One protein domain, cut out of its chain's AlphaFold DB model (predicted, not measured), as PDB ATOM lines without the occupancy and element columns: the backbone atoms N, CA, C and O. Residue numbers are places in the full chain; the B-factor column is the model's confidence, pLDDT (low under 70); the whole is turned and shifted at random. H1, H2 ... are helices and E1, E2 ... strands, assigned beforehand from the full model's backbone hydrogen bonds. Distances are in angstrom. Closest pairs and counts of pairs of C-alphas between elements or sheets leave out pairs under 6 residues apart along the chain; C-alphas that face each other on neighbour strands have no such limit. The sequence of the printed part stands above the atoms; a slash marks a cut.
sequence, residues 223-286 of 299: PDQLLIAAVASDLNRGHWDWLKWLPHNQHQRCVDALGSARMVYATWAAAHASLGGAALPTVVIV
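Overview. This is residues 223 to 286 of the 299 residues of a protein of Mycobacterium kansasii (UniProt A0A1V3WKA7). What is the main picture? Two parallel strands, E1 and E4, lie side by side as a small sheet with H2 over one face, while H1 and the hairpin of E2 and E3 lie on the side of E1 away from E4. Residues 264 to 265 add a short parallel pairing with residues 230 to 231 of E1. What is it made of? The printed part has 64 residues, with two named helices and four named strands in the order E1, H1, E2, E3, H2, E4; the class is mixed, and the second sheet, E2 and E3, is antiparallel. It is compact and rounded, with a radius of gyration of the C-alphas of 10.8 A and spans of 30 by 23 by 20 A.

Arrangement. How do E1, residues 227 to 232, and E4, residues 282 to 286, pair? They are parallel at 17 degrees, with N 231 and O 285 within hydrogen-bond range at 2.7 A. Where are the helices? H2, residues 268 to 275, comes closest to E1 at the C-alphas of Val 231 and Trp 268, 6.1 A apart. H1, residues 241 to 245, is near E1 and apart from H2. Every O i to N i+4 pair of H2 is within hydrogen-bond range; H1 has 0 of 1, but 2 of 2 O i to N i+3 pairs. What of E2, residues 250 to 256, and E3, residues 259 to 262? They form an antiparallel hairpin, with N 251 and O 261 at 2.9 A; the closest C-alphas of H1 and E3, Lys 244 and Arg 262, are 6.4 A apart.

Along the chain. Where does E1 begin? C-alpha 227 is at (27.092, 31.006, -3.193), and E1 is 16.5 A long. Where does E4 end? C-alpha 286 is at (27.146, 16.698, -1.680), and E4 is 12.5 A long. How long are the others? H2 is 10.1 A, E2 10.4 A, E3 8.7 A and H1 8.5 A.

Size, cuts and confidence. How large is it? The two C-alphas farthest apart, of Asp 224 and Leu 235, are 30.4 A apart. Are there cuts, long links or weak places? The printed part has no cut, no link is long, and no printed residue has a pLDDT under 70.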
ATOM      1  N   PRO A 223      22.907  36.740  -4.233       94.81
ATOM      2  CA  PRO A 223      24.001  35.967  -4.835       94.81
ATOM      3  C   PRO A 223      25.384  36.617  -4.658       94.81
ATOM      4  O   PRO A 223      26.404  35.975  -4.896       94.81
ATOM      5  N   ASP A 224      25.439  37.877  -4.224       93.19
ATOM      6  CA  ASP A 224      26.668  38.587  -3.861       93.19
ATOM      7  C   ASP A 224      27.107  38.341  -2.405       93.19
ATOM      8  O   ASP A 224      28.160  38.828  -2.002       93.19
ATOM      9  N   GLN A 225      26.337  37.575  -1.620       94.62
ATOM     10  CA  GLN A 225      26.667  37.227  -0.230       94.62
ATOM     11  C   GLN A 225      26.626  35.729   0.062       94.62
ATOM     12  O   GLN A 225      27.239  35.287   1.032       94.62
ATOM     13  N   LEU A 226      25.916  34.942  -0.748       95.38
ATOM     14  CA  LEU A 226      25.839  33.496  -0.593       95.38
ATOM     15  C   LEU A 226      25.993  32.817  -1.951       95.38
ATOM     16  O   LEU A 226      25.242  33.099  -2.882       95.38
ATOM     17  N   LEU A 227      26.924  31.874  -2.032       95.50
ATOM     18  CA  LEU A 227      27.092  31.006  -3.193       95.50
ATOM     19  C   LEU A 227      26.531  29.614  -2.904       95.50
ATOM     20  O   LEU A 227      26.558  29.139  -1.766       95.50
ATOM     21  N   ILE A 228      26.023  28.954  -3.944       96.88
ATOM     22  CA  ILE A 228      25.480  27.597  -3.863       96.88
ATOM     23  C   ILE A 228      26.188  26.737  -4.903       96.88
ATOM     24  O   ILE A 228      26.084  26.981  -6.108       96.88
ATOM     25  N   ALA A 229      26.886  25.713  -4.428       95.88
ATOM     26  CA  ALA A 229      27.609  24.757  -5.252       95.88
ATOM     27  C   ALA A 229      27.081  23.337  -5.030       95.88
ATOM     28  O   ALA A 229      26.465  23.040  -4.005       95.88
ATOM     29  N   ALA A 230      27.351  22.448  -5.982       96.62
ATOM     30  CA  ALA A 230      27.028  21.033  -5.857       96.62
ATOM     31  C   ALA A 230      28.221  20.154  -6.230       96.62
ATOM     32  O   ALA A 230      28.967  20.447  -7.165       96.62
ATOM     33  N   VAL A 231      28.365  19.054  -5.505       95.56
ATOM     34  CA  VAL A 231      29.243  17.930  -5.796       95.56
ATOM     35  C   VAL A 231      28.339  16.728  -5.988       95.56
ATOM     36  O   VAL A 231      27.686  16.293  -5.043       95.56
ATOM     37  N   ALA A 232      28.264  16.221  -7.210       94.06
ATOM     38  CA  ALA A 232      27.387  15.107  -7.540       94.06
ATOM     39  C   ALA A 232      28.120  14.105  -8.428       94.06
ATOM     40  O   ALA A 232      28.850  14.507  -9.339       94.06
ATOM     41  N   SER A 233      27.894  12.809  -8.183       91.62
ATOM     42  CA  SER A 233      28.354  11.763  -9.101       91.62
ATOM     43  C   SER A 233      27.672  11.922 -10.463       91.62
ATOM     44  O   SER A 233      26.619  12.556 -10.579       91.62
ATOM     45  N   ASP A 234      28.246  11.346 -11.519       88.75
ATOM     46  CA  ASP A 234      27.686  11.496 -12.867       88.75
ATOM     47  C   ASP A 234      26.262  10.928 -12.987       88.75
ATOM     48  O   ASP A 234      25.456  11.462 -13.749       88.75
ATOM     49  N   LEU A 235      25.920   9.924 -12.172       88.56
ATOM     50  CA  LEU A 235      24.563   9.381 -12.064       88.56
ATOM     51  C   LEU A 235      23.585  10.380 -11.429       88.56
ATOM     52  O   LEU A 235      22.438  10.484 -11.863       88.56
ATOM     53  N   ASN A 236      24.033  11.140 -10.427       91.50
ATOM     54  CA  ASN A 236      23.181  12.055  -9.664       91.50
ATOM     55  C   ASN A 236      23.154  13.480 -10.241       91.50
ATOM     56  O   ASN A 236      22.253  14.258  -9.919       91.50
ATOM     57  N   ARG A 237      24.100  13.831 -11.123       91.75
ATOM     58  CA  ARG A 237      24.261  15.177 -11.703       91.75
ATOM     59  C   ARG A 237      22.972  15.731 -12.316       91.75
ATOM     60  O   ARG A 237      22.636  16.886 -12.065       91.75
ATOM     61  N   GLY A 238      22.216  14.901 -13.038       94.06
ATOM     62  CA  GLY A 238      20.965  15.315 -13.686       94.06
ATOM     63  C   GLY A 238      19.908  15.858 -12.714       94.06
ATOM     64  O   GLY A 238      19.100  16.706 -13.084       94.06
ATOM     65  N   HIS A 239      19.936  15.450 -11.439       94.88
ATOM     66  CA  HIS A 239      19.035  15.981 -10.408       94.88
ATOM     67  C   HIS A 239      19.361  17.423  -9.987       94.88
ATOM     68  O   HIS A 239      18.511  18.096  -9.394       94.88
ATOM     69  N   TRP A 240      20.566  17.901 -10.302       96.00
ATOM     70  CA  TRP A 240      21.101  19.210  -9.915       96.00
ATOM     71  C   TRP A 240      21.336  20.143 -11.104       96.00
ATOM     72  O   TRP A 240      21.722  21.294 -10.909       96.00
ATOM     73  N   ASP A 241      21.025  19.704 -12.328       94.00
ATOM     74  CA  ASP A 241      21.163  20.501 -13.555       94.00
ATOM     75  C   ASP A 241      20.442  21.846 -13.490       94.00
ATOM     76  O   ASP A 241      20.817  22.788 -14.189       94.00
ATOM     77  N   TRP A 242      19.410  21.950 -12.658       96.00
ATOM     78  CA  TRP A 242      18.636  23.169 -12.502       96.00
ATOM     79  C   TRP A 242      19.375  24.301 -11.785       96.00
ATOM     80  O   TRP A 242      19.038  25.470 -11.980       96.00
ATOM     81  N   LEU A 243      20.426  23.983 -11.025       96.25
ATOM     82  CA  LEU A 243      21.241  24.984 -10.337       96.25
ATOM     83  C   LEU A 243      21.878  25.976 -11.313       96.25
ATOM     84  O   LEU A 243      22.078  27.128 -10.947       96.25
ATOM     85  N   LYS A 244      22.113  25.575 -12.570       92.75
ATOM     86  CA  LYS A 244      22.698  26.438 -13.610       92.75
ATOM     87  C   LYS A 244      21.891  27.709 -13.897       92.75
ATOM     88  O   LYS A 244      22.430  28.634 -14.496       92.75
ATOM     89  N   TRP A 245      20.606  27.740 -13.533       93.56
ATOM     90  CA  TRP A 245      19.746  28.913 -13.703       93.56
ATOM     91  C   TRP A 245      19.770  29.855 -12.496       93.56
ATOM     92  O   TRP A 245      19.300  30.986 -12.604       93.56
ATOM     93  N   LEU A 246      20.314  29.421 -11.354       95.75
ATOM     94  CA  LEU A 246      20.437  30.269 -10.174       95.75
ATOM     95  C   LEU A 246      21.646  31.206 -10.304       95.75
ATOM     96  O   LEU A 246      22.744  30.743 -10.622       95.75
ATOM     97  N   PRO A 247      21.504  32.501  -9.970       94.81
ATOM     98  CA  PRO A 247      22.647  33.413  -9.934       94.81
ATOM     99  C   PRO A 247      23.669  33.009  -8.859       94.81
ATOM    100  O   PRO A 247      24.857  33.258  -9.017       94.81
ATOM    101  N   HIS A 248      23.235  32.305  -7.808       96.06
ATOM    102  CA  HIS A 248      24.092  31.776  -6.740       96.06
ATOM    103  C   HIS A 248      25.044  30.667  -7.199       96.06
ATOM    104  O   HIS A 248      25.987  30.362  -6.475       96.06
ATOM    105  N   ASN A 249      24.805  30.049  -8.362       95.56
ATOM    106  CA  ASN A 249      25.656  28.987  -8.917       95.56
ATOM    107  C   ASN A 249      26.695  29.509  -9.929       95.56
ATOM    108  O   ASN A 249      27.347  28.721 -10.615       95.56
ATOM    109  N   GLN A 250      26.878  30.829 -10.002       92.38
ATOM    110  CA  GLN A 250      27.853  31.486 -10.871       92.38
ATOM    111  C   GLN A 250      29.164  31.751 -10.118       92.38
ATOM    112  O   GLN A 250      29.185  32.434  -9.092       92.38
ATOM    113  N   HIS A 251      30.276  31.207 -10.613       89.94
ATOM    114  CA  HIS A 251      31.592  31.425 -10.023       89.94
ATOM    115  C   HIS A 251      32.073  32.867 -10.249       89.94
ATOM    116  O   HIS A 251      32.201  33.338 -11.380       89.94
ATOM    117  N   GLN A 252      32.441  33.567  -9.176       85.94
ATOM    118  CA  GLN A 252      32.751  35.006  -9.229       85.94
ATOM    119  C   GLN A 252      33.994  35.379 -10.052       85.94
ATOM    120  O   GLN A 252      34.123  36.514 -10.497       85.94
ATOM    121  N   ARG A 253      34.945  34.451 -10.199       85.50
ATOM    122  CA  ARG A 253      36.255  34.708 -10.833       85.50
ATOM    123  C   ARG A 253      36.571  33.834 -12.036       85.50
ATOM    124  O   ARG A 253      37.535  34.102 -12.739       85.50
ATOM    125  N   CYS A 254      35.796  32.777 -12.247       85.88
ATOM    126  CA  CYS A 254      36.073  31.807 -13.299       85.88
ATOM    127  C   CYS A 254      34.986  31.947 -14.349       85.88
ATOM    128  O   CYS A 254      33.810  32.071 -14.011       85.88
ATOM    129  N   VAL A 255      35.397  31.946 -15.609       87.00
ATOM    130  CA  VAL A 255      34.533  32.140 -16.769       87.00
ATOM    131  C   VAL A 255      34.781  30.956 -17.696       87.00
ATOM    132  O   VAL A 255      35.932  30.587 -17.932       87.00
ATOM    133  N   ASP A 256      33.710  30.324 -18.154       86.00
ATOM    134  CA  ASP A 256      33.721  29.294 -19.185       86.00
ATOM    135  C   ASP A 256      33.341  29.895 -20.555       86.00
ATOM    136  O   ASP A 256      33.147  31.102 -20.701       86.00
ATOM    137  N   ALA A 257      33.247  29.061 -21.592       83.19
ATOM    138  CA  ALA A 257      32.917  29.523 -22.945       83.19
ATOM    139  C   ALA A 257      31.512  30.155 -23.076       83.19
ATOM    140  O   ALA A 257      31.220  30.775 -24.098       83.19
ATOM    141  N   LEU A 258      30.636  29.984 -22.081       83.50
ATOM    142  CA  LEU A 258      29.237  30.414 -22.082       83.50
ATOM    143  C   LEU A 258      28.933  31.485 -21.017       83.50
ATOM    144  O   LEU A 258      27.782  31.911 -20.911       83.50
ATOM    145  N   GLY A 259      29.926  31.932 -20.243       86.94
ATOM    146  CA  GLY A 259      29.770  32.960 -19.215       86.94
ATOM    147  C   GLY A 259      30.460  32.585 -17.908       86.94
ATOM    148  O   GLY A 259      31.496  31.934 -17.905       86.94
ATOM    149  N   SER A 260      29.919  33.026 -16.771       88.12
ATOM    150  CA  SER A 260      30.462  32.630 -15.467       88.12
ATOM    151  C   SER A 260      30.418  31.105 -15.307       88.12
ATOM    152  O   SER A 260      29.390  30.474 -15.564       88.12
ATOM    153  N   ALA A 261      31.542  30.524 -14.879       89.75
ATOM    154  CA  ALA A 261      31.674  29.087 -14.715       89.75
ATOM    155  C   ALA A 261      30.676  28.569 -13.670       89.75
ATOM    156  O   ALA A 261      30.491  29.164 -12.606       89.75
ATOM    157  N   ARG A 262      30.046  27.434 -13.967       92.06
ATOM    158  CA  ARG A 262      29.053  26.812 -13.081       92.06
ATOM    159  C   ARG A 262      29.733  26.062 -11.946       92.06
ATOM    160  O   ARG A 262      30.663  25.291 -12.174       92.06
ATOM    161  N   MET A 263      29.221  26.223 -10.731       93.75
ATOM    162  CA  MET A 263      29.778  25.579  -9.536       93.75
ATOM    163  C   MET A 263      29.155  24.195  -9.293       93.75
ATOM    164  O   MET A 263      28.555  23.942  -8.248       93.75
ATOM    165  N   VAL A 264      29.254  23.309 -10.288       94.00
ATOM    166  CA  VAL A 264      28.822  21.904 -10.193       94.00
ATOM    167  C   VAL A 264      29.999  20.998 -10.542       94.00
ATOM    168  O   VAL A 264      30.475  20.988 -11.677       94.00
ATOM    169  N   TYR A 265      30.458  20.224  -9.566       93.12
ATOM    170  CA  TYR A 265      31.694  19.451  -9.633       93.12
ATOM    171  C   TYR A 265      31.411  17.949  -9.520       93.12
ATOM    172  O   TYR A 265      30.441  17.537  -8.891       93.12
ATOM    173  N   ALA A 266      32.274  17.125 -10.122       91.50
ATOM    174  CA  ALA A 266      32.173  15.665 -10.020       91.50
ATOM    175  C   ALA A 266      32.688  15.129  -8.673       91.50
ATOM    176  O   ALA A 266      32.229  14.102  -8.190       91.50
ATOM    177  N   THR A 267      33.665  15.817  -8.072       90.50
ATOM    178  CA  THR A 267      34.336  15.381  -6.843       90.50
ATOM    179  C   THR A 267      34.519  16.539  -5.874       90.50
ATOM    180  O   THR A 267      34.638  17.703  -6.274       90.50
ATOM    181  N   TRP A 268      34.596  16.213  -4.583       88.75
ATOM    182  CA  TRP A 268      34.867  17.203  -3.543       88.75
ATOM    183  C   TRP A 268      36.231  17.866  -3.719       88.75
ATOM    184  O   TRP A 268      36.346  19.074  -3.549       88.75
ATOM    185  N   ALA A 269      37.254  17.112  -4.130       89.31
ATOM    186  CA  ALA A 269      38.581  17.666  -4.391       89.31
ATOM    187  C   ALA A 269      38.550  18.765  -5.469       89.31
ATOM    188  O   ALA A 269      39.161  19.817  -5.289       89.31
ATOM    189  N   ALA A 270      37.795  18.560  -6.557       90.06
ATOM    190  CA  ALA A 270      37.627  19.566  -7.606       90.06
ATOM    191  C   ALA A 270      36.864  20.801  -7.101       90.06
ATOM    192  O   ALA A 270      37.268  21.932  -7.379       90.06
ATOM    193  N   ALA A 271      35.803  20.590  -6.314       91.00
ATOM    194  CA  ALA A 271      35.062  21.680  -5.687       91.00
ATOM    195  C   ALA A 271      35.950  22.483  -4.733       91.00
ATOM    196  O   ALA A 271      36.002  23.703  -4.829       91.00
ATOM    197  N   HIS A 272      36.705  21.816  -3.862       88.75
ATOM    198  CA  HIS A 272      37.596  22.461  -2.905       88.75
ATOM    199  C   HIS A 272      38.728  23.230  -3.597       88.75
ATOM    200  O   HIS A 272      39.037  24.346  -3.193       88.75
ATOM    201  N   ALA A 273      39.310  22.690  -4.670       89.25
ATOM    202  CA  ALA A 273      40.331  23.394  -5.446       89.25
ATOM    203  C   ALA A 273      39.780  24.662  -6.123       89.25
ATOM    204  O   ALA A 273      40.447  25.694  -6.133       89.25
ATOM    205  N   SER A 274      38.554  24.605  -6.657       88.69
ATOM    206  CA  SER A 274      37.911  25.758  -7.302       88.69
ATOM    207  C   SER A 274      37.412  26.795  -6.289       88.69
ATOM    208  O   SER A 274      37.585  27.993  -6.496       88.69
ATOM    209  N   LEU A 275      36.786  26.340  -5.200       87.31
ATOM    210  CA  LEU A 275      36.108  27.176  -4.204       87.31
ATOM    211  C   LEU A 275      37.017  27.599  -3.049       87.31
ATOM    212  O   LEU A 275      36.659  28.513  -2.315       87.31
ATOM    213  N   GLY A 276      38.185  26.980  -2.873       75.81
ATOM    214  CA  GLY A 276      39.080  27.212  -1.732       75.81
ATOM    215  C   GLY A 276      39.592  28.648  -1.602       75.81
ATOM    216  O   GLY A 276      40.094  29.028  -0.550       75.81
ATOM    217  N   GLY A 277      39.439  29.467  -2.646       70.69
ATOM    218  CA  GLY A 277      39.706  30.900  -2.580       70.69
ATOM    219  C   GLY A 277      38.469  31.785  -2.420       70.69
ATOM    220  O   GLY A 277      38.651  33.002  -2.398       70.69
ATOM    221  N   ALA A 278      37.241  31.254  -2.438       71.25
ATOM    222  CA  ALA A 278      36.002  32.034  -2.504       71.25
ATOM    223  C   ALA A 278      35.892  33.017  -1.328       71.25
ATOM    224  O   ALA A 278      36.078  32.647  -0.175       71.25
ATOM    225  N   ALA A 279      35.591  34.281  -1.633       76.00
ATOM    226  CA  ALA A 279      35.457  35.331  -0.622       76.00
ATOM    227  C   ALA A 279      34.098  35.285   0.097       76.00
ATOM    228  O   ALA A 279      33.937  35.895   1.151       76.00
ATOM    229  N   LEU A 280      33.123  34.578  -0.483       87.12
ATOM    230  CA  LEU A 280      31.772  34.478   0.043       87.12
ATOM    231  C   LEU A 280      31.519  33.145   0.750       87.12
ATOM    232  O   LEU A 280      32.015  32.105   0.301       87.12
ATOM    233  N   PRO A 281      30.660  33.151   1.784       91.31
ATOM    234  CA  PRO A 281      30.031  31.941   2.291       91.31
ATOM    235  C   PRO A 281      29.464  31.097   1.145       91.31
ATOM    236  O   PRO A 281      28.697  31.591   0.316       91.31
ATOM    237  N   THR A 282      29.848  29.823   1.102       93.25
ATOM    238  CA  THR A 282      29.417  28.890   0.059       93.25
ATOM    239  C   THR A 282      28.773  27.672   0.698       93.25
ATOM    240  O   THR A 282      29.416  26.958   1.464       93.25
ATOM    241  N   VAL A 283      27.508  27.424   0.369       94.88
ATOM    242  CA  VAL A 283      26.821  26.183   0.735       94.88
ATOM    243  C   VAL A 283      27.087  25.166  -0.364       94.88
ATOM    244  O   VAL A 283      26.765  25.405  -1.529       94.88
ATOM    245  N   VAL A 284      27.686  24.037   0.008       95.06
ATOM    246  CA  VAL A 284      28.012  22.953  -0.919       95.06
ATOM    247  C   VAL A 284      27.091  21.771  -0.656       95.06
ATOM    248  O   VAL A 284      27.071  21.218   0.440       95.06
ATOM    249  N   ILE A 285      26.328  21.386  -1.672       95.69
ATOM    250  CA  ILE A 285      25.516  20.170  -1.674       95.69
ATOM    251  C   ILE A 285      26.425  19.014  -2.072       95.69
ATOM    252  O   ILE A 285      27.141  19.128  -3.063       95.69
ATOM    253  N   VAL A 286      26.380  17.903  -1.346       93.69
ATOM    254  CA  VAL A 286      27.146  16.698  -1.680       93.69
ATOM    255  C   VAL A 286      26.169  15.536  -1.854       93.69
ATOM    256  O   VAL A 286      25.502  15.142  -0.904       93.69
TER     257      VAL A 286